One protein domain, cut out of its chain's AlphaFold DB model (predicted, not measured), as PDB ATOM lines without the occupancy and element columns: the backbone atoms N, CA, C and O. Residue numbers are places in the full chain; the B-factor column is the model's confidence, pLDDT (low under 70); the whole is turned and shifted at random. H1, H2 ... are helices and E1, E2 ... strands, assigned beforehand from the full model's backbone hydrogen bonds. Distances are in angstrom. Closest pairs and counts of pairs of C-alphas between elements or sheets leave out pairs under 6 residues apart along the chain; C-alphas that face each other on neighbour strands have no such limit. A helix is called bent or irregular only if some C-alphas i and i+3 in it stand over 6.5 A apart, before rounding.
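This is residues 9 to 78 and 105 to 194 of the 195 residues of an uncharacterized protein of Actinomyces sp. Z5 (UniProt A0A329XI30). A small twisted sheet, E1 to E4, has H4 over it and H5 grazing it, with H6 and H3 touching each other beside this head. From the head the chain swings out in a wide, open loop, residues 13 to 78, whose far side is the long helix H2, away from the sheet and the other helices. The printed part has 160 residues, with six named helices and four named strands in the order H1 H2 H3 E1 E2 E3 E4 H4 H5 H6; under half of the residues are in named elements, and the class is mixed, helices and strands. The sheet's order is E1 - E2 - E3 - E4, antiparallel throughout. The whole is only just compact, close to loose, with a radius of gyration of the C-alphas of 18.1 A and spans of 49 by 49 by 34 A.

E1, residues 125 to 129, E2, residues 134 to 139, E3, residues 145 to 147, and E4, residues 150 to 152, form a meander, each strand the antiparallel neighbour of the one before. In the hairpin E1 and E2, N 126 and O 137 are within hydrogen-bond range at 2.8 A. In the hairpin E2 and E3, N 146 and O 138 are at 2.7 A, and in the hairpin E3 and E4, N 152 and O 145 are at 2.8 A. H4, residues 156 to 163, is on the sheet at a height over the sheet of 7.3 A; it is only just over E2, with 3 C-alphas, and runs along the strands at 16 degrees to E2 on the local plane. H5, residues 169 to 172, only grazes the sheet. H5 touches H4, the closest C-alphas being those of Ser 156 and Gly 169, 3.6 A apart. H5 also touches H6, residues 183 to 192, where the C-alphas of Trp 170 and Asp 184 are closest at 4.9 A. H3, residues 111 to 116, touches H6 at a steep tilt of 45 degrees, the same way, with the C-alphas of Leu 114 and Arg 187 closest at 6.9 A. H1, residues 9 to 12, is close to H4 but not clearly touching, and H2, residues 31 to 50, is apart from H4, H5 and H6. Every O i to N i+4 pair is within hydrogen-bond range in H3, H4 and H6, and 14 of 16 are in H2; H1 and H5 are too short for such a pair.

H1 begins at C-alpha 9, (94.323, 140.214, 125.583). H2 is 25.8 A long and is only just irregular: C-alphas 33 and 36 are 7.0 A apart. E2 is 17.1 A long, E1 13.4 A and H6 14.4 A; H6 ends at C-alpha 192, (101.976, 137.208, 144.264).

The two C-alphas farthest apart, those of Leu 22 and Gly 58, are 52.0 A apart. Residues 79 to 104 are not printed, and C-alphas 78 and 105 are 26.1 A apart across the cut. The link from H1 to H2 is long, with 18 residues. Residues 21 to 30, 32 to 37 of H2, and 55 to 60 stand free. The mean pLDDT of the printed part is 84.5; it is under 70 at residues 14 to 15, 52 to 66, 77 to 78 and 194.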
ATOM      1  N   GLN A   9      93.608 140.876 124.496       80.12
ATOM      2  CA  GLN A   9      94.323 140.214 125.583       80.12
ATOM      3  C   GLN A   9      94.394 138.696 125.387       80.12
ATOM      4  O   GLN A   9      95.449 138.112 125.594       80.12
ATOM      5  N   ASP A  10      93.314 138.063 124.936       81.69
ATOM      6  CA  ASP A  10      93.291 136.621 124.701       81.69
ATOM      7  C   ASP A  10      94.201 136.207 123.550       81.69
ATOM      8  O   ASP A  10      94.768 135.126 123.591       81.69
ATOM      9  N   LEU A  11      94.372 137.063 122.539       80.06
ATOM     10  CA  LEU A  11      95.245 136.779 121.406       80.06
ATOM     11  C   LEU A  11      96.727 136.976 121.757       80.06
ATOM     12  O   LEU A  11      97.564 136.146 121.410       80.06
ATOM     13  N   PHE A  12      97.056 138.073 122.442       81.00
ATOM     14  CA  PHE A  12      98.445 138.465 122.704       81.00
ATOM     15  C   PHE A  12      99.022 137.903 124.010       81.00
ATOM     16  O   PHE A  12     100.237 137.942 124.198       81.00
ATOM     17  N   ALA A  13      98.189 137.363 124.908       73.62
ATOM     18  CA  ALA A  13      98.660 136.678 126.114       73.62
ATOM     19  C   ALA A  13      99.130 135.242 125.845       73.62
ATOM     20  O   ALA A  13      99.877 134.688 126.655       73.62
ATOM     21  N   LEU A  14      98.697 134.630 124.737       69.06
ATOM     22  CA  LEU A  14      99.047 133.253 124.401       69.06
ATOM     23  C   LEU A  14     100.559 133.101 124.241       69.06
ATOM     24  O   LEU A  14     101.232 133.920 123.616       69.06
ATOM     25  N   THR A  15     101.094 131.996 124.763       66.75
ATOM     26  CA  THR A  15     102.498 131.616 124.556       66.75
ATOM     27  C   THR A  15     102.656 131.013 123.157       66.75
ATOM     28  O   THR A  15     102.924 129.825 122.996       66.75
ATOM     29  N   MET A  16     102.424 131.829 122.130       72.94
ATOM     30  CA  MET A  16     102.565 131.457 120.726       72.94
ATOM     31  C   MET A  16     103.277 132.561 119.950       72.94
ATOM     32  O   MET A  16     103.174 133.743 120.278       72.94
ATOM     33  N   ARG A  17     104.000 132.178 118.896       78.06
ATOM     34  CA  ARG A  17     104.575 133.134 117.950       78.06
ATOM     35  C   ARG A  17     103.570 133.384 116.831       78.06
ATOM     36  O   ARG A  17     103.178 132.447 116.142       78.06
ATOM     37  N   LEU A  18     103.163 134.638 116.655       83.81
ATOM     38  CA  LEU A  18     102.337 135.055 115.524       83.81
ATOM     39  C   LEU A  18     103.256 135.442 114.363       83.81
ATOM     40  O   LEU A  18     103.948 136.455 114.429       83.81
ATOM     41  N   ASP A  19     103.269 134.621 113.315       83.69
ATOM     42  CA  ASP A  19     104.083 134.846 112.120       83.69
ATOM     43  C   ASP A  19     103.217 135.295 110.942       83.69
ATOM     44  O   ASP A  19     102.275 134.605 110.548       83.69
ATOM     45  N   ALA A  20     103.575 136.423 110.327       87.25
ATOM     46  CA  ALA A  20     103.037 136.799 109.025       87.25
ATOM     47  C   ALA A  20     103.698 135.927 107.934       87.25
ATOM     48  O   ALA A  20     104.927 135.927 107.822       87.25
ATOM     49  N   PRO A  21     102.933 135.173 107.119       84.50
ATOM     50  CA  PRO A  21     103.514 134.354 106.058       84.50
ATOM     51  C   PRO A  21     104.306 135.178 105.035       84.50
ATOM     52  O   PRO A  21     103.918 136.293 104.704       84.50
ATOM     53  N   LEU A  22     105.354 134.591 104.445       84.62
ATOM     54  CA  LEU A  22     106.224 135.266 103.462       84.62
ATOM     55  C   LEU A  22     105.494 135.769 102.204       84.62
ATOM     56  O   LEU A  22     105.992 136.651 101.517       84.62
ATOM     57  N   PHE A  23     104.331 135.200 101.888       86.19
ATOM     58  CA  PHE A  23     103.493 135.617 100.762       86.19
ATOM     59  C   PHE A  23     102.492 136.730 101.121       86.19
ATOM     60  O   PHE A  23     101.695 137.126 100.269       86.19
ATOM     61  N   GLN A  24     102.492 137.229 102.364       89.31
ATOM     62  CA  GLN A  24     101.718 138.413 102.731       89.31
ATOM     63  C   GLN A  24     102.282 139.662 102.057       89.31
ATOM     64  O   GLN A  24     103.483 139.784 101.811       89.31
ATOM     65  N   ARG A  25     101.397 140.618 101.766       92.50
ATOM     66  CA  ARG A  25     101.821 141.916 101.237       92.50
ATOM     67  C   ARG A  25     102.605 142.682 102.311       92.50
ATOM     68  O   ARG A  25     102.284 142.545 103.492       92.50
ATOM     69  N   PRO A  26     103.592 143.509 101.921       90.62
ATOM     70  CA  PRO A  26     104.256 144.406 102.852       90.62
ATOM     71  C   PRO A  26     103.254 145.276 103.608       90.62
ATOM     72  O   PRO A  26     102.174 145.591 103.107       90.62
ATOM     73  N   TYR A  27     103.641 145.678 104.812       91.88
ATOM     74  CA  TYR A  27     102.862 146.598 105.618       91.88
ATOM     75  C   TYR A  27     102.748 147.964 104.925       91.88
ATOM     76  O   TYR A  27     103.763 148.563 104.576       91.88
ATOM     77  N   VAL A  28     101.518 148.442 104.719       94.88
ATOM     78  CA  VAL A  28     101.227 149.692 103.985       94.88
ATOM     79  C   VAL A  28     100.468 150.729 104.808       94.88
ATOM     80  O   VAL A  28     100.131 151.785 104.279       94.88
ATOM     81  N   TRP A  29     100.156 150.439 106.074       96.25
ATOM     82  CA  TRP A  29      99.450 151.412 106.901       96.25
ATOM     83  C   TRP A  29     100.348 152.610 107.194       96.25
ATOM     84  O   TRP A  29     101.531 152.469 107.509       96.25
ATOM     85  N   ASN A  30      99.745 153.782 107.108       96.75
ATOM     86  CA  ASN A  30     100.312 155.065 107.436       96.75
ATOM     87  C   ASN A  30      99.547 155.700 108.608       96.75
ATOM     88  O   ASN A  30      98.505 155.214 109.067       96.75
ATOM     89  N   GLN A  31     100.117 156.785 109.128       95.69
ATOM     90  CA  GLN A  31      99.593 157.437 110.316       95.69
ATOM     91  C   GLN A  31      98.227 158.092 110.082       95.69
ATOM     92  O   GLN A  31      97.357 157.979 110.940       95.69
ATOM     93  N   GLU A  32      98.054 158.789 108.960       96.75
ATOM     94  CA  GLU A  32      96.886 159.632 108.691       96.75
ATOM     95  C   GLU A  32      95.645 158.792 108.387       96.75
ATOM     96  O   GLU A  32      94.590 159.007 108.979       96.75
ATOM     97  N   ASP A  33      95.793 157.799 107.514       95.88
ATOM     98  CA  ASP A  33      94.667 157.039 106.981       95.88
ATOM     99  C   ASP A  33      94.251 155.864 107.875       95.88
ATOM    100  O   ASP A  33      93.110 155.413 107.791       95.88
ATOM    101  N   GLN A  34      95.164 155.307 108.685       95.19
ATOM    102  CA  GLN A  34      94.875 154.105 109.483       95.19
ATOM    103  C   GLN A  34      95.190 154.248 110.973       95.19
ATOM    104  O   GLN A  34      94.330 153.936 111.795       95.19
ATOM    105  N   TRP A  35      96.391 154.697 111.361       94.44
ATOM    106  CA  TRP A  35      96.757 154.684 112.789       94.44
ATOM    107  C   TRP A  35      95.998 155.701 113.616       94.44
ATOM    108  O   TRP A  35      95.525 155.356 114.695       94.44
ATOM    109  N   ALA A  36      95.899 156.939 113.137       95.31
ATOM    110  CA  ALA A  36      95.201 157.987 113.860       95.31
ATOM    111  C   ALA A  36      93.710 157.650 114.040       95.31
ATOM    112  O   ALA A  36      93.261 157.720 115.183       95.31
ATOM    113  N   PRO A  37      92.970 157.188 113.008       93.00
ATOM    114  CA  PRO A  37      91.597 156.712 113.184       93.00
ATOM    115  C   PRO A  37      91.466 155.568 114.197       93.00
ATOM    116  O   PRO A  37      90.685 155.678 115.137       93.00
ATOM    117  N   LEU A  38      92.283 154.513 114.081       91.00
ATOM    118  CA  LEU A  38      92.249 153.389 115.028       91.00
ATOM    119  C   LEU A  38      92.531 153.843 116.468       91.00
ATOM    120  O   LEU A  38      91.925 153.361 117.423       91.00
ATOM    121  N   TRP A  39      93.486 154.755 116.639       93.06
ATOM    122  CA  TRP A  39      93.826 155.288 117.951       93.06
ATOM    123  C   TRP A  39      92.713 156.171 118.524       93.06
ATOM    124  O   TRP A  39      92.472 156.124 119.729       93.06
ATOM    125  N   GLU A  40      92.015 156.933 117.682       90.75
ATOM    126  CA  GLU A  40      90.837 157.710 118.074       90.75
ATOM    127  C   GLU A  40      89.720 156.804 118.598       90.75
ATOM    128  O   GLU A  40      89.152 157.081 119.656       90.75
ATOM    129  N   ASP A  41      89.473 155.679 117.923       87.19
ATOM    130  CA  ASP A  41      88.488 154.686 118.353       87.19
ATOM    131  C   ASP A  41      88.849 154.100 119.729       87.19
ATOM    132  O   ASP A  41      88.020 154.070 120.644       87.19
ATOM    133  N   ILE A  42      90.109 153.687 119.918       87.31
ATOM    134  CA  ILE A  42      90.605 153.163 121.201       87.31
ATOM    135  C   ILE A  42      90.494 154.219 122.307       87.31
ATOM    136  O   ILE A  42      90.052 153.903 123.415       87.31
ATOM    137  N   ARG A  43      90.881 155.469 122.022       88.94
ATOM    138  CA  ARG A  43      90.809 156.569 122.989       88.94
ATOM    139  C   ARG A  43      89.366 156.858 123.388       88.94
ATOM    140  O   ARG A  43      89.088 156.906 124.580       88.94
ATOM    141  N   THR A  44      88.461 156.972 122.419       84.88
ATOM    142  CA  THR A  44      87.032 157.226 122.653       84.88
ATOM    143  C   THR A  44      86.436 156.176 123.590       84.88
ATOM    144  O   THR A  44      85.722 156.508 124.537       84.88
ATOM    145  N   LEU A  45      86.770 154.898 123.377       81.25
ATOM    146  CA  LEU A  45      86.351 153.824 124.277       81.25
ATOM    147  C   LEU A  45      86.964 153.994 125.668       81.25
ATOM    148  O   LEU A  45      86.242 153.944 126.658       81.25
ATOM    149  N   ALA A  46      88.277 154.201 125.761       83.69
ATOM    150  CA  ALA A  46      88.956 154.351 127.044       83.69
ATOM    151  C   ALA A  46      88.392 155.525 127.865       83.69
ATOM    152  O   ALA A  46      88.143 155.375 129.060       83.69
ATOM    153  N   GLU A  47      88.131 156.665 127.227       84.62
ATOM    154  CA  GLU A  47      87.534 157.846 127.854       84.62
ATOM    155  C   GLU A  47      86.104 157.574 128.327       84.62
ATOM    156  O   GLU A  47      85.776 157.873 129.476       84.62
ATOM    157  N   ALA A  48      85.280 156.912 127.510       76.75
ATOM    158  CA  ALA A  48      83.933 156.506 127.912       76.75
ATOM    159  C   ALA A  48      83.935 155.563 129.131       76.75
ATOM    160  O   ALA A  48      83.037 155.620 129.968       76.75
ATOM    161  N   TRP A  49      84.951 154.705 129.263       71.38
ATOM    162  CA  TRP A  49      85.120 153.815 130.420       71.38
ATOM    163  C   TRP A  49      85.583 154.529 131.698       71.38
ATOM    164  O   TRP A  49      85.382 154.004 132.807       71.38
ATOM    165  N   LEU A  50      86.227 155.688 131.542       77.94
ATOM    166  CA  LEU A  50      86.729 156.528 132.626       77.94
ATOM    167  C   LEU A  50      85.716 157.589 133.081       77.94
ATOM    168  O   LEU A  50      85.861 158.072 134.203       77.94
ATOM    169  N   ASP A  51      84.709 157.930 132.268       74.00
ATOM    170  CA  ASP A  51      83.684 158.926 132.607       74.00
ATOM    171  C   ASP A  51      82.825 158.479 133.816       74.00
ATOM    172  O   ASP A  51      82.026 157.541 133.707       74.00
ATOM    173  N   PRO A  52      82.931 159.155 134.980       62.09
ATOM    174  CA  PRO A  52      82.142 158.838 136.171       62.09
ATOM    175  C   PRO A  52      80.649 159.171 136.026       62.09
ATOM    176  O   PRO A  52      79.844 158.734 136.852       62.09
ATOM    177  N   HIS A  53      80.281 159.982 135.029       61.69
ATOM    178  CA  HIS A  53      78.946 160.547 134.833       61.69
ATOM    179  C   HIS A  53      78.216 159.999 133.602       61.69
ATOM    180  O   HIS A  53      77.101 160.444 133.315       61.69
ATOM    181  N   ALA A  54      78.791 159.013 132.907       58.00
ATOM    182  CA  ALA A  54      78.138 158.358 131.781       58.00
ATOM    183  C   ALA A  54      76.745 157.823 132.199       58.00
ATOM    184  O   ALA A  54      76.627 157.124 133.213       58.00
ATOM    185  N   PRO A  55      75.662 158.140 131.459       46.69
ATOM    186  CA  PRO A  55      74.307 157.774 131.852       46.69
ATOM    187  C   PRO A  55      74.114 156.252 131.790       46.69
ATOM    188  O   PRO A  55      73.972 155.662 130.720       46.69
ATOM    189  N   GLY A  56      74.079 155.607 132.955       44.66
ATOM    190  CA  GLY A  56      73.640 154.222 133.107       44.66
ATOM    191  C   GLY A  56      72.157 154.160 133.495       44.66
ATOM    192  O   GLY A  56      71.740 154.905 134.386       44.66
ATOM    193  N   PRO A  57      71.333 153.276 132.905       36.62
ATOM    194  CA  PRO A  57      70.029 152.973 133.470       36.62
ATOM    195  C   PRO A  57      70.251 152.091 134.703       36.62
ATOM    196  O   PRO A  57      70.386 150.885 134.567       36.62
ATOM    197  N   GLY A  58      70.329 152.709 135.886       37.69
ATOM    198  CA  GLY A  58      70.407 152.022 137.178       37.69
ATOM    199  C   GLY A  58      71.692 151.217 137.402       37.69
ATOM    200  O   GLY A  58      71.904 150.195 136.772       37.69
ATOM    201  N   ASN A  59      72.532 151.663 138.346       41.16
ATOM    202  CA  ASN A  59      73.436 150.858 139.195       41.16
ATOM    203  C   ASN A  59      74.242 149.670 138.595       41.16
ATOM    204  O   ASN A  59      74.793 148.869 139.347       41.16
ATOM    205  N   ALA A  60      74.425 149.600 137.280       44.41
ATOM    206  CA  ALA A  60      75.317 148.686 136.588       44.41
ATOM    207  C   ALA A  60      76.107 149.494 135.554       44.41
ATOM    208  O   ALA A  60      75.554 150.030 134.593       44.41
ATOM    209  N   ARG A  61      77.416 149.611 135.794       45.59
ATOM    210  CA  ARG A  61      78.411 150.210 134.899       45.59
ATOM    211  C   ARG A  61      78.281 149.551 133.523       45.59
ATOM    212  O   ARG A  61      78.694 148.407 133.351       45.59
ATOM    213  N   ARG A  62      77.637 150.219 132.563       48.59
ATOM    214  CA  ARG A  62      77.488 149.677 131.209       48.59
ATOM    215  C   ARG A  62      78.879 149.691 130.564       48.59
ATOM    216  O   ARG A  62      79.508 150.748 130.577       48.59
ATOM    217  N   PRO A  63      79.389 148.572 130.029       50.16
ATOM    218  CA  PRO A  63      80.563 148.644 129.176       50.16
ATOM    219  C   PRO A  63      80.180 149.494 127.958       50.16
ATOM    220  O   PRO A  63      79.072 149.335 127.433       50.16
ATOM    221  N   ALA A  64      81.058 150.404 127.522       56.62
ATOM    222  CA  ALA A  64      80.944 150.971 126.179       56.62
ATOM    223  C   ALA A  64      80.720 149.811 125.196       56.62
ATOM    224  O   ALA A  64      81.296 148.735 125.402       56.62
ATOM    225  N   GLU A  65      79.835 149.978 124.209       58.81
ATOM    226  CA  GLU A  65      79.522 148.891 123.279       58.81
ATOM    227  C   GLU A  65      80.823 148.264 122.750       58.81
ATOM    228  O   GLU A  65      81.751 149.002 122.405       58.81
ATOM    229  N   PRO A  66      80.945 146.923 122.748       67.06
ATOM    230  CA  PRO A  66      82.179 146.271 122.342       67.06
ATOM    231  C   PRO A  66      82.593 146.728 120.943       67.06
ATOM    232  O   PRO A  66      81.842 146.557 119.986       67.06
ATOM    233  N   HIS A  67      83.790 147.293 120.821       76.88
ATOM    234  CA  HIS A  67      84.294 147.754 119.535       76.88
ATOM    235  C   HIS A  67      84.933 146.604 118.758       76.88
ATOM    236  O   HIS A  67      85.739 145.837 119.290       76.88
ATOM    237  N   PHE A  68      84.573 146.488 117.482       84.69
ATOM    238  CA  PHE A  68      85.080 145.448 116.599       84.69
ATOM    239  C   PHE A  68      86.361 145.913 115.896       84.69
ATOM    240  O   PHE A  68      86.308 146.715 114.972       84.69
ATOM    241  N   LEU A  69      87.511 145.360 116.296       84.56
ATOM    242  CA  LEU A  69      88.835 145.698 115.744       84.56
ATOM    243  C   LEU A  69      89.172 144.977 114.421       84.56
ATOM    244  O   LEU A  69      90.315 145.003 113.967       84.56
ATOM    245  N   GLY A  70      88.192 144.312 113.804       86.75
ATOM    246  CA  GLY A  70      88.382 143.509 112.598       86.75
ATOM    247  C   GLY A  70      88.512 142.009 112.870       86.75
ATOM    248  O   GLY A  70      88.333 141.529 113.988       86.75
ATOM    249  N   ALA A  71      88.800 141.254 111.808       88.62
ATOM    250  CA  ALA A  71      88.961 139.805 111.851       88.62
ATOM    251  C   ALA A  71      90.402 139.411 111.512       88.62
ATOM    252  O   ALA A  71      90.992 139.932 110.564       88.62
ATOM    253  N   VAL A  72      90.944 138.444 112.253       86.94
ATOM    254  CA  VAL A  72      92.231 137.804 111.954       86.94
ATOM    255  C   VAL A  72      92.009 136.321 111.688       86.94
ATOM    256  O   VAL A  72      91.183 135.682 112.335       86.94
ATOM    257  N   VAL A  73      92.740 135.768 110.721       86.75
ATOM    258  CA  VAL A  73      92.718 134.332 110.420       86.75
ATOM    259  C   VAL A  73      94.031 133.738 110.894       86.75
ATOM    260  O   VAL A  73      95.097 134.106 110.401       86.75
ATOM    261  N   LEU A  74      93.944 132.821 111.852       82.88
ATOM    262  CA  LEU A  74      95.090 132.101 112.385       82.88
ATOM    263  C   LEU A  74      95.067 130.668 111.871       82.88
ATOM    264  O   LEU A  74      94.016 130.032 111.796       82.88
ATOM    265  N   GLN A  75      96.244 130.161 111.528       79.00
ATOM    266  CA  GLN A  75      96.439 128.761 111.196       79.00
ATOM    267  C   GLN A  75      97.475 128.196 112.154       79.00
ATOM    268  O   GLN A  75      98.619 128.652 112.162       79.00
ATOM    269  N   ASP A  76      97.070 127.205 112.947       74.31
ATOM    270  CA  ASP A  76      98.007 126.502 113.811       74.31
ATOM    271  C   ASP A  76      99.020 125.735 112.948       74.31
ATOM    272  O   ASP A  76      98.673 125.010 112.010       74.31
ATOM    273  N   ARG A  77     100.299 125.953 113.241       69.38
ATOM    274  CA  ARG A  77     101.444 125.340 112.571       69.38
ATOM    275  C   ARG A  77     102.091 124.378 113.559       69.38
ATOM    276  O   ARG A  77     103.248 124.576 113.912       69.38
ATOM    277  N   ASN A  78     101.357 123.371 114.034       61.94
ATOM    278  CA  ASN A  78     101.878 122.486 115.072       61.94
ATOM    279  C   ASN A  78     101.800 120.986 114.742       61.94
ATOM    280  O   ASN A  78     100.935 120.518 114.006       61.94
ATOM    281  N   SER A 105     102.606 138.757 134.126       83.50
ATOM    282  CA  SER A 105     101.743 139.854 134.548       83.50
ATOM    283  C   SER A 105     100.289 139.423 134.377       83.50
ATOM    284  O   SER A 105     100.004 138.455 133.666       83.50
ATOM    285  N   VAL A 106      99.352 140.175 134.960       77.75
ATOM    286  CA  VAL A 106      97.911 139.877 134.845       77.75
ATOM    287  C   VAL A 106      97.487 139.811 133.373       77.75
ATOM    288  O   VAL A 106      96.653 138.996 132.987       77.75
ATOM    289  N   ASN A 107      98.128 140.613 132.521       79.38
ATOM    290  CA  ASN A 107      97.784 140.720 131.110       79.38
ATOM    291  C   ASN A 107      98.338 139.589 130.238       79.38
ATOM    292  O   ASN A 107      97.798 139.378 129.158       79.38
ATOM    293  N   ASN A 108      99.380 138.871 130.671       83.00
ATOM    294  CA  ASN A 108     100.035 137.841 129.852       83.00
ATOM    295  C   ASN A 108      99.967 136.420 130.441       83.00
ATOM    296  O   ASN A 108     100.297 135.464 129.739       83.00
ATOM    297  N   ALA A 109      99.546 136.259 131.698       89.00
ATOM    298  CA  ALA A 109      99.381 134.948 132.315       89.00
ATOM    299  C   ALA A 109      98.240 134.178 131.630       89.00
ATOM    300  O   ALA A 109      97.158 134.708 131.423       89.00
ATOM    301  N   THR A 110      98.446 132.926 131.265       90.75
ATOM    302  CA  THR A 110      97.479 132.082 130.546       90.75
ATOM    303  C   THR A 110      96.870 131.033 131.473       90.75
ATOM    304  O   THR A 110      97.356 130.811 132.579       90.75
ATOM    305  N   MET A 111      95.812 130.349 131.024       92.12
ATOM    306  CA  MET A 111      95.221 129.232 131.773       92.12
ATOM    307  C   MET A 111      96.227 128.086 131.928       92.12
ATOM    308  O   MET A 111      96.253 127.424 132.962       92.12
ATOM    309  N   LYS A 112      97.123 127.917 130.949       90.56
ATOM    310  CA  LYS A 112      98.264 127.011 131.054       90.56
ATOM    311  C   LYS A 112      99.234 127.421 132.162       90.56
ATOM    312  O   LYS A 112      99.651 126.554 132.911       90.56
ATOM    313  N   ASP A 113      99.549 128.709 132.320       91.44
ATOM    314  CA  ASP A 113     100.418 129.144 133.427       91.44
ATOM    315  C   ASP A 113      99.766 128.865 134.796       91.44
ATOM    316  O   ASP A 113     100.454 128.478 135.737       91.44
ATOM    317  N   LEU A 114      98.437 129.009 134.908       93.25
ATOM    318  CA  LEU A 114      97.695 128.635 136.121       93.25
ATOM    319  C   LEU A 114      97.756 127.123 136.387       93.25
ATOM    320  O   LEU A 114      97.908 126.714 137.538       93.25
ATOM    321  N   LEU A 115      97.660 126.305 135.336       93.62
ATOM    322  CA  LEU A 115      97.771 124.849 135.424       93.62
ATOM    323  C   LEU A 115      99.189 124.411 135.809       93.62
ATOM    324  O   LEU A 115      99.361 123.630 136.741       93.62
ATOM    325  N   ASP A 116     100.210 124.963 135.152       90.25
ATOM    326  CA  ASP A 116     101.623 124.676 135.426       90.25
ATOM    327  C   ASP A 116     102.021 125.088 136.859       90.25
ATOM    328  O   ASP A 116     102.897 124.473 137.469       90.25
ATOM    329  N   ALA A 117     101.360 126.106 137.421       91.06
ATOM    330  CA  ALA A 117     101.530 126.536 138.808       91.06
ATOM    331  C   ALA A 117     100.692 125.742 139.828       91.06
ATOM    332  O   ALA A 117     100.807 125.985 141.030       91.06
ATOM    333  N   GLY A 118      99.837 124.819 139.374       93.44
ATOM    334  CA  GLY A 118      98.937 124.038 140.228       93.44
ATOM    335  C   GLY A 118      97.777 124.839 140.828       93.44
ATOM    336  O   GLY A 118      97.151 124.386 141.783       93.44
ATOM    337  N   LEU A 119      97.491 126.033 140.295       94.81
ATOM    338  CA  LEU A 119      96.310 126.830 140.650       94.81
ATOM    339  C   LEU A 119      95.055 126.372 139.897       94.81
ATOM    340  O   LEU A 119      93.945 126.690 140.320       94.81
ATOM    341  N   LEU A 120      95.248 125.645 138.795       95.88
ATOM    342  CA  LEU A 120      94.239 124.858 138.095       95.88
ATOM    343  C   LEU A 120      94.753 123.427 137.914       95.88
ATOM    344  O   LEU A 120      95.956 123.199 137.777       95.88
ATOM    345  N   ALA A 121      93.838 122.471 137.855       95.12
ATOM    346  CA  ALA A 121      94.097 121.083 137.519       95.12
ATOM    347  C   ALA A 121      93.298 120.653 136.283       95.12
ATOM    348  O   ALA A 121      92.275 121.230 135.916       95.12
ATOM    349  N   VAL A 122      93.777 119.600 135.620       95.88
ATOM    350  CA  VAL A 122      93.050 118.980 134.508       95.88
ATOM    351  C   VAL A 122      91.738 118.403 135.025       95.88
ATOM    352  O   VAL A 122      91.730 117.633 135.983       95.88
ATOM    353  N   GLY A 123      90.643 118.742 134.355       93.62
ATOM    354  CA  GLY A 123      89.294 118.359 134.747       93.62
ATOM    355  C   GLY A 123      88.646 119.301 135.758       93.62
ATOM    356  O   GLY A 123      87.489 119.064 136.098       93.62
ATOM    357  N   ASP A 124      89.335 120.359 136.202       96.31
ATOM    358  CA  ASP A 124      88.719 121.376 137.051       96.31
ATOM    359  C   ASP A 124      87.490 121.969 136.372       96.31
ATOM    360  O   ASP A 124      87.510 122.307 135.183       96.31
ATOM    361  N   GLU A 125      86.422 122.098 137.151       96.50
ATOM    362  CA  GLU A 125      85.160 122.645 136.685       96.50
ATOM    363  C   GLU A 125      85.183 124.171 136.814       96.50
ATOM    364  O   GLU A 125      85.440 124.728 137.881       96.50
ATOM    365  N   LEU A 126      84.910 124.852 135.708       96.75
ATOM    366  CA  LEU A 126      84.782 126.295 135.625       96.75
ATOM    367  C   LEU A 126      83.310 126.646 135.450       96.75
ATOM    368  O   LEU A 126      82.669 126.241 134.484       96.75
ATOM    369  N   VAL A 127      82.782 127.415 136.392       96.12
ATOM    370  CA  VAL A 127      81.373 127.787 136.470       96.12
ATOM    371  C   VAL A 127      81.205 129.243 136.049       96.12
ATOM    372  O   VAL A 127      81.988 130.112 136.437       96.12
ATOM    373  N   GLY A 128      80.183 129.514 135.244       92.44
ATOM    374  CA  GLY A 128      79.799 130.852 134.808       92.44
ATOM    375  C   GLY A 128      78.290 131.063 134.922       92.44
ATOM    376  O   GLY A 128      77.520 130.105 134.944       92.44
ATOM    377  N   VAL A 129      77.851 132.323 134.976       88.88
ATOM    378  CA  VAL A 129      76.418 132.676 135.013       88.88
ATOM    379  C   VAL A 129      76.007 133.302 133.689       88.88
ATOM    380  O   VAL A 129      76.474 134.392 133.341       88.88
ATOM    381  N   GLY A 130      75.114 132.628 132.965       82.25
ATOM    382  CA  GLY A 130      74.492 133.139 131.748       82.25
ATOM    383  C   GLY A 130      73.443 134.216 132.008       82.25
ATOM    384  O   GLY A 130      73.451 134.896 133.035       82.25
ATOM    385  N   ARG A 131      72.555 134.437 131.032       70.25
ATOM    386  CA  ARG A 131      71.392 135.317 131.236       70.25
ATOM    387  C   ARG A 131      70.375 134.704 132.195       70.25
ATOM    388  O   ARG A 131      69.885 135.429 133.051       70.25
ATOM    389  N   ASP A 132      70.146 133.398 132.083       70.62
ATOM    390  CA  ASP A 132      69.051 132.724 132.787       70.62
ATOM    391  C   ASP A 132      69.492 131.460 133.550       70.62
ATOM    392  O   ASP A 132      68.763 130.996 134.422       70.62
ATOM    393  N   GLU A 133      70.686 130.918 133.277       85.12
ATOM    394  CA  GLU A 133      71.145 129.643 133.849       85.12
ATOM    395  C   GLU A 133      72.648 129.634 134.173       85.12
ATOM    396  O   GLU A 133      73.450 130.380 133.594       85.12
ATOM    397  N   GLU A 134      73.024 128.777 135.125       89.88
ATOM    398  CA  GLU A 134      74.416 128.430 135.415       89.88
ATOM    399  C   GLU A 134      74.968 127.542 134.297       89.88
ATOM    400  O   GLU A 134      74.296 126.635 133.810       89.88
ATOM    401  N   THR A 135      76.214 127.787 133.913       93.12
ATOM    402  CA  THR A 135      76.904 127.004 132.898       93.12
ATOM    403  C   THR A 135      78.248 126.510 133.408       93.12
ATOM    404  O   THR A 135      78.848 127.117 134.298       93.12
ATOM    405  N   ARG A 136      78.725 125.408 132.833       94.62
ATOM    406  CA  ARG A 136      79.911 124.685 133.294       94.62
ATOM    407  C   ARG A 136      80.814 124.330 132.123       94.62
ATOM    408  O   ARG A 136      80.346 123.859 131.087       94.62
ATOM    409  N   GLY A 137      82.107 124.546 132.305       95.00
ATOM    410  CA  GLY A 137      83.175 124.083 131.428       95.00
ATOM    411  C   GLY A 137      84.238 123.331 132.224       95.00
ATOM    412  O   GLY A 137      84.261 123.394 133.447       95.00
ATOM    413  N   GLY A 138      85.108 122.603 131.538       95.69
ATOM    414  CA  GLY A 138      86.229 121.881 132.142       95.69
ATOM    415  C   GLY A 138      87.575 122.419 131.670       95.69
ATOM    416  O   GLY A 138      87.658 123.040 130.615       95.69
ATOM    417  N   VAL A 139      88.647 122.149 132.406       96.12
ATOM    418  CA  VAL A 139      90.021 122.443 131.960       96.12
ATOM    419  C   VAL A 139      90.655 121.194 131.336       96.12
ATOM    420  O   VAL A 139      90.632 120.123 131.938       96.12
ATOM    421  N   ASP A 140      91.233 121.298 130.137       94.12
ATOM    422  CA  ASP A 140      91.953 120.182 129.502       94.12
ATOM    423  C   ASP A 140      93.439 120.098 129.913       94.12
ATOM    424  O   ASP A 140      93.990 120.976 130.576       94.12
ATOM    425  N   ALA A 141      94.120 119.032 129.475       89.81
ATOM    426  CA  ALA A 141      95.545 118.808 129.743       89.81
ATOM    427  C   ALA A 141      96.492 119.836 129.100       89.81
ATOM    428  O   ALA A 141      97.666 119.897 129.458       89.81
ATOM    429  N   ALA A 142      96.007 120.637 128.151       84.56
ATOM    430  CA  ALA A 142      96.771 121.709 127.526       84.56
ATOM    431  C   ALA A 142      96.554 123.067 128.223       84.56
ATOM    432  O   ALA A 142      97.128 124.064 127.780       84.56
ATOM    433  N   GLY A 143      95.751 123.116 129.293       89.06
ATOM    434  CA  GLY A 143      95.388 124.355 129.975       89.06
ATOM    435  C   GLY A 143      94.408 125.199 129.166       89.06
ATOM    436  O   GLY A 143      94.513 126.422 129.169       89.06
ATOM    437  N   ARG A 144      93.493 124.562 128.429       92.38
ATOM    438  CA  ARG A 144      92.434 125.203 127.639       92.38
ATOM    439  C   ARG A 144      91.069 124.930 128.259       92.38
ATOM    440  O   ARG A 144      90.886 123.936 128.961       92.38
ATOM    441  N   LEU A 145      90.105 125.800 127.975       93.75
ATOM    442  CA  LEU A 145      88.733 125.652 128.451       93.75
ATOM    443  C   LEU A 145      87.935 124.783 127.477       93.75
ATOM    444  O   LEU A 145      87.820 125.103 126.299       93.75
ATOM    445  N   VAL A 146      87.352 123.700 127.974       95.50
ATOM    446  CA  VAL A 146      86.405 122.853 127.253       95.50
ATOM    447  C   VAL A 146      84.995 123.263 127.647       95.50
ATOM    448  O   VAL A 146      84.613 123.151 128.808       95.50
ATOM    449  N   PHE A 147      84.209 123.721 126.682       94.56
ATOM    450  CA  PHE A 147      82.840 124.169 126.891       94.56
ATOM    451  C   PHE A 147      81.943 123.638 125.771       94.56
ATOM    452  O   PHE A 147      82.305 123.731 124.600       94.56
ATOM    453  N   GLU A 148      80.812 123.015 126.125       91.38
ATOM    454  CA  GLU A 148      79.890 122.359 125.174       91.38
ATOM    455  C   GLU A 148      80.589 121.396 124.183       91.38
ATOM    456  O   GLU A 148      80.212 121.270 123.020       91.38
ATOM    457  N   GLY A 149      81.644 120.706 124.637       88.75
ATOM    458  CA  GLY A 149      82.425 119.770 123.816       88.75
ATOM    459  C   GLY A 149      83.424 120.423 122.850       88.75
ATOM    460  O   GLY A 149      84.134 119.711 122.139       88.75
ATOM    461  N   VAL A 150      83.525 121.754 122.841       91.00
ATOM    462  CA  VAL A 150      84.498 122.523 122.053       91.00
ATOM    463  C   VAL A 150      85.628 122.998 122.962       91.00
ATOM    464  O   VAL A 150      85.405 123.335 124.122       91.00
ATOM    465  N   THR A 151      86.862 122.993 122.458       90.31
ATOM    466  CA  THR A 151      88.039 123.447 123.211       90.31
ATOM    467  C   THR A 151      88.467 124.834 122.761       90.31
ATOM    468  O   THR A 151      88.766 125.031 121.587       90.31
ATOM    469  N   TYR A 152      88.572 125.754 123.713       89.81
ATOM    470  CA  TYR A 152      88.892 127.159 123.509       89.81
ATOM    471  C   TYR A 152      90.248 127.495 124.119       89.81
ATOM    472  O   TYR A 152      90.512 127.209 125.290       89.81
ATOM    473  N   ALA A 153      91.110 128.145 123.337       84.50
ATOM    474  CA  ALA A 153      92.418 128.595 123.815       84.50
ATOM    475  C   ALA A 153      92.312 129.709 124.871       84.50
ATOM    476  O   ALA A 153      93.220 129.875 125.684       84.50
ATOM    477  N   ALA A 154      91.206 130.455 124.859       87.31
ATOM    478  CA  ALA A 154      90.963 131.565 125.759       87.31
ATOM    479  C   ALA A 154      89.562 131.506 126.388       87.31
ATOM    480  O   ALA A 154      88.608 131.064 125.744       87.31
ATOM    481  N   PRO A 155      89.406 131.992 127.632       92.31
ATOM    482  CA  PRO A 155      88.146 131.882 128.354       92.31
ATOM    483  C   PRO A 155      87.052 132.852 127.867       92.31
ATOM    484  O   PRO A 155      85.874 132.637 128.160       92.31
ATOM    485  N   SER A 156      87.393 133.925 127.144       90.88
ATOM    486  CA  SER A 156      86.409 134.961 126.785       90.88
ATOM    487  C   SER A 156      85.474 134.554 125.655       90.88
ATOM    488  O   SER A 156      84.338 135.027 125.627       90.88
ATOM    489  N   THR A 157      85.901 133.675 124.745       89.12
ATOM    490  CA  THR A 157      85.037 133.165 123.672       89.12
ATOM    491  C   THR A 157      83.818 132.430 124.236       89.12
ATOM    492  O   THR A 157      82.699 132.891 123.993       89.12
ATOM    493  N   PRO A 158      83.973 131.369 125.054       91.94
ATOM    494  CA  PRO A 158      82.819 130.689 125.631       91.94
ATOM    495  C   PRO A 158      82.064 131.583 126.629       91.94
ATOM    496  O   PRO A 158      80.841 131.527 126.675       91.94
ATOM    497  N   ALA A 159      82.731 132.496 127.351       91.12
ATOM    498  CA  ALA A 159      82.028 133.480 128.189       91.12
ATOM    499  C   ALA A 159      81.098 134.390 127.365       91.12
ATOM    500  O   ALA A 159      79.967 134.674 127.763       91.12
ATOM    501  N   SER A 160      81.565 134.835 126.197       89.06
ATOM    502  CA  SER A 160      80.790 135.683 125.290       89.06
ATOM    503  C   SER A 160      79.649 134.917 124.630       89.06
ATOM    504  O   SER A 160      78.566 135.477 124.472       89.06
ATOM    505  N   GLN A 161      79.853 133.634 124.304       89.62
ATOM    506  CA  GLN A 161      78.792 132.741 123.825       89.62
ATOM    507  C   GLN A 161      77.672 132.609 124.866       89.62
ATOM    508  O   GLN A 161      76.497 132.711 124.524       89.62
ATOM    509  N   VAL A 162      78.037 132.478 126.143       90.06
ATOM    510  CA  VAL A 162      77.088 132.343 127.256       90.06
ATOM    511  C   VAL A 162      76.339 133.649 127.551       90.06
ATOM    512  O   VAL A 162      75.136 133.639 127.817       90.06
ATOM    513  N   ARG A 163      77.020 134.800 127.513       85.25
ATOM    514  CA  ARG A 163      76.397 136.116 127.759       85.25
ATOM    515  C   ARG A 163      75.647 136.684 126.552       85.25
ATOM    516  O   ARG A 163      74.790 137.554 126.729       85.25
ATOM    517  N   GLY A 164      75.978 136.232 125.344       83.69
ATOM    518  CA  GLY A 164      75.503 136.798 124.078       83.69
ATOM    519  C   GLY A 164      76.133 138.154 123.723       83.69
ATOM    520  O   GLY A 164      75.696 138.805 122.778       83.69
ATOM    521  N   THR A 165      77.135 138.603 124.479       79.75
ATOM    522  CA  THR A 165      77.874 139.858 124.268       79.75
ATOM    523  C   THR A 165      79.350 139.638 124.575       79.75
ATOM    524  O   THR A 165      79.676 138.760 125.375       79.75
ATOM    525  N   SER A 166      80.240 140.465 124.013       81.00
ATOM    526  CA  SER A 166      81.665 140.438 124.380       81.00
ATOM    527  C   SER A 166      81.828 140.529 125.899       81.00
ATOM    528  O   SER A 166      81.304 141.450 126.530       81.00
ATOM    529  N   THR A 167      82.491 139.534 126.481       84.44
ATOM    530  CA  THR A 167      82.587 139.338 127.930       84.44
ATOM    531  C   THR A 167      84.011 138.961 128.299       84.44
ATOM    532  O   THR A 167      84.587 138.064 127.691       84.44
ATOM    533  N   ASN A 168      84.570 139.608 129.324       89.50
ATOM    534  CA  ASN A 168      85.876 139.238 129.857       89.50
ATOM    535  C   ASN A 168      85.799 137.859 130.535       89.50
ATOM    536  O   ASN A 168      85.238 137.727 131.627       89.50
ATOM    537  N   GLY A 169      86.385 136.842 129.896       89.75
ATOM    538  CA  GLY A 169      86.380 135.469 130.394       89.75
ATOM    539  C   GLY A 169      87.078 135.306 131.743       89.75
ATOM    540  O   GLY A 169      86.653 134.499 132.563       89.75
ATOM    541  N   TRP A 170      88.100 136.110 132.021       93.25
ATOM    542  CA  TRP A 170      88.924 135.977 133.224       93.25
ATOM    543  C   TRP A 170      88.168 136.330 134.505       93.25
ATOM    544  O   TRP A 170      88.344 135.683 135.533       93.25
ATOM    545  N   THR A 171      87.270 137.309 134.428       92.12
ATOM    546  CA  THR A 171      86.377 137.684 135.535       92.12
ATOM    547  C   THR A 171      85.062 136.903 135.535       92.12
ATOM    548  O   THR A 171      84.335 136.922 136.524       92.12
ATOM    549  N   PHE A 172      84.720 136.270 134.410       93.62
ATOM    550  CA  PHE A 172      83.455 135.562 134.223       93.62
ATOM    551  C   PHE A 172      83.488 134.147 134.805       93.62
ATOM    552  O   PHE A 172      82.560 133.761 135.514       93.62
ATOM    553  N   TRP A 173      84.543 133.387 134.503       95.94
ATOM    554  CA  TRP A 173      84.670 132.000 134.940       95.94
ATOM    555  C   TRP A 173      85.230 131.912 136.356       95.94
ATOM    556  O   TRP A 173      86.230 132.560 136.683       95.94
ATOM    557  N   ARG A 174      84.597 131.070 137.176       97.06
ATOM    558  CA  ARG A 174      84.976 130.786 138.562       97.06
ATOM    559  C   ARG A 174      85.289 129.314 138.760       97.06
ATOM    560  O   ARG A 174      84.650 128.461 138.157       97.06
ATOM    561  N   LEU A 175      86.260 129.016 139.613       96.94
ATOM    562  CA  LEU A 175      86.687 127.649 139.890       96.94
ATOM    563  C   LEU A 175      85.734 126.942 140.866       96.94
ATOM    564  O   LEU A 175      85.550 127.393 141.995       96.94
ATOM    565  N   GLY A 176      85.169 125.813 140.438       93.50
ATOM    566  CA  GLY A 176      84.379 124.867 141.232       93.50
ATOM    567  C   GLY A 176      82.949 125.305 141.564       93.50
ATOM    568  O   GLY A 176      82.040 124.480 141.564       93.50
ATOM    569  N   SER A 177      82.719 126.587 141.851       92.62
ATOM    570  CA  SER A 177      81.386 127.124 142.153       92.62
ATOM    571  C   SER A 177      81.286 128.623 141.862       92.62
ATOM    572  O   SER A 177      82.292 129.299 141.641       92.62
ATOM    573  N   LEU A 178      80.067 129.170 141.912       89.50
ATOM    574  CA  LEU A 178      79.819 130.611 141.760       89.50
ATOM    575  C   LEU A 178      80.384 131.474 142.897       89.50
ATOM    576  O   LEU A 178      80.608 132.666 142.694       89.50
ATOM    577  N   ASP A 179      80.671 130.877 144.053       91.25
ATOM    578  CA  ASP A 179      81.369 131.530 145.170       91.25
ATOM    579  C   ASP A 179      82.890 131.296 145.122       91.25
ATOM    580  O   ASP A 179      83.645 131.843 145.929       91.25
ATOM    581  N   GLY A 180      83.352 130.470 144.180       93.00
ATOM    582  CA  GLY A 180      84.758 130.167 143.965       93.00
ATOM    583  C   GLY A 180      85.541 131.339 143.369       93.00
ATOM    584  O   GLY A 180      84.951 132.312 142.883       93.00
ATOM    585  N   PRO A 181      86.884 131.268 143.387       96.12
ATOM    586  CA  PRO A 181      87.720 132.330 142.854       96.12
ATOM    587  C   PRO A 181      87.575 132.443 141.335       96.12
ATOM    588  O   PRO A 181      87.449 131.437 140.635       96.12
ATOM    589  N   THR A 182      87.634 133.667 140.820       96.69
ATOM    590  CA  THR A 182      87.690 133.919 139.373       96.69
ATOM    591  C   THR A 182      89.054 133.537 138.797       96.69
ATOM    592  O   THR A 182      90.063 133.538 139.507       96.69
ATOM    593  N   LEU A 183      89.120 133.259 137.493       94.44
ATOM    594  CA  LEU A 183      90.406 133.032 136.815       94.44
ATOM    595  C   LEU A 183      91.356 134.239 136.944       94.44
ATOM    596  O   LEU A 183      92.571 134.060 137.011       94.44
ATOM    597  N   ASP A 184      90.822 135.459 137.007       94.00
ATOM    598  CA  ASP A 184      91.603 136.681 137.231       94.00
ATOM    599  C   ASP A 184      92.203 136.745 138.649       94.00
ATOM    600  O   ASP A 184      93.378 137.065 138.823       94.00
ATOM    601  N   GLU A 185      91.454 136.325 139.671       94.12
ATOM    602  CA  GLU A 185      91.985 136.183 141.034       94.12
ATOM    603  C   GLU A 185      93.067 135.098 141.115       94.12
ATOM    604  O   GLU A 185      94.051 135.257 141.842       94.12
ATOM    605  N   LEU A 186      92.931 134.006 140.354       94.44
ATOM    606  CA  LEU A 186      93.984 132.993 140.244       94.44
ATOM    607  C   LEU A 186      95.240 133.564 139.571       94.44
ATOM    608  O   LEU A 186      96.345 133.300 140.043       94.44
ATOM    609  N   ARG A 187      95.101 134.410 138.539       93.50
ATOM    610  CA  ARG A 187      96.240 135.147 137.963       93.50
ATOM    611  C   ARG A 187      96.903 136.051 138.996       93.50
ATOM    612  O   ARG A 187      98.123 136.041 139.098       93.50
ATOM    613  N   ALA A 188      96.134 136.801 139.779       92.00
ATOM    614  CA  ALA A 188      96.695 137.657 140.823       92.00
ATOM    615  C   ALA A 188      97.490 136.844 141.865       92.00
ATOM    616  O   ALA A 188      98.591 137.241 142.244       92.00
ATOM    617  N   ARG A 189      96.984 135.668 142.269       93.81
ATOM    618  CA  ARG A 189      97.699 134.741 143.167       93.81
ATOM    619  C   ARG A 189      98.989 134.204 142.556       93.81
ATOM    620  O   ARG A 189      99.980 134.101 143.271       93.81
ATOM    621  N   LEU A 190      98.981 133.883 141.260       91.38
ATOM    622  CA  LEU A 190     100.176 133.447 140.536       91.38
ATOM    623  C   LEU A 190     101.276 134.512 140.582       91.38
ATOM    624  O   LEU A 190     102.442 134.194 140.759       91.38
ATOM    625  N   LEU A 191     100.918 135.783 140.425       89.12
ATOM    626  CA  LEU A 191     101.901 136.865 140.448       89.12
ATOM    627  C   LEU A 191     102.444 137.099 141.855       89.12
ATOM    628  O   LEU A 191     103.650 137.232 142.016       89.12
ATOM    629  N   ALA A 192     101.577 137.055 142.868       87.50
ATOM    630  CA  ALA A 192     101.976 137.208 144.264       87.50
ATOM    631  C   ALA A 192     102.880 136.069 144.777       87.50
ATOM    632  O   ALA A 192     103.609 136.264 145.742       87.50
ATOM    633  N   SER A 193     102.835 134.876 144.168       78.62
ATOM    634  CA  SER A 193     103.744 133.770 144.507       78.62
ATOM    635  C   SER A 193     105.087 133.827 143.770       78.62
ATOM    636  O   SER A 193     105.986 133.043 144.082       78.62
ATOM    637  N   HIS A 194     105.214 134.720 142.783       66.19
ATOM    638  CA  HIS A 194     106.402 134.899 141.951       66.19
ATOM    639  C   HIS A 194     107.155 136.220 142.207       66.19
ATOM    640  O   HIS A 194     108.191 136.430 141.570       66.19
TER     641      HIS A 194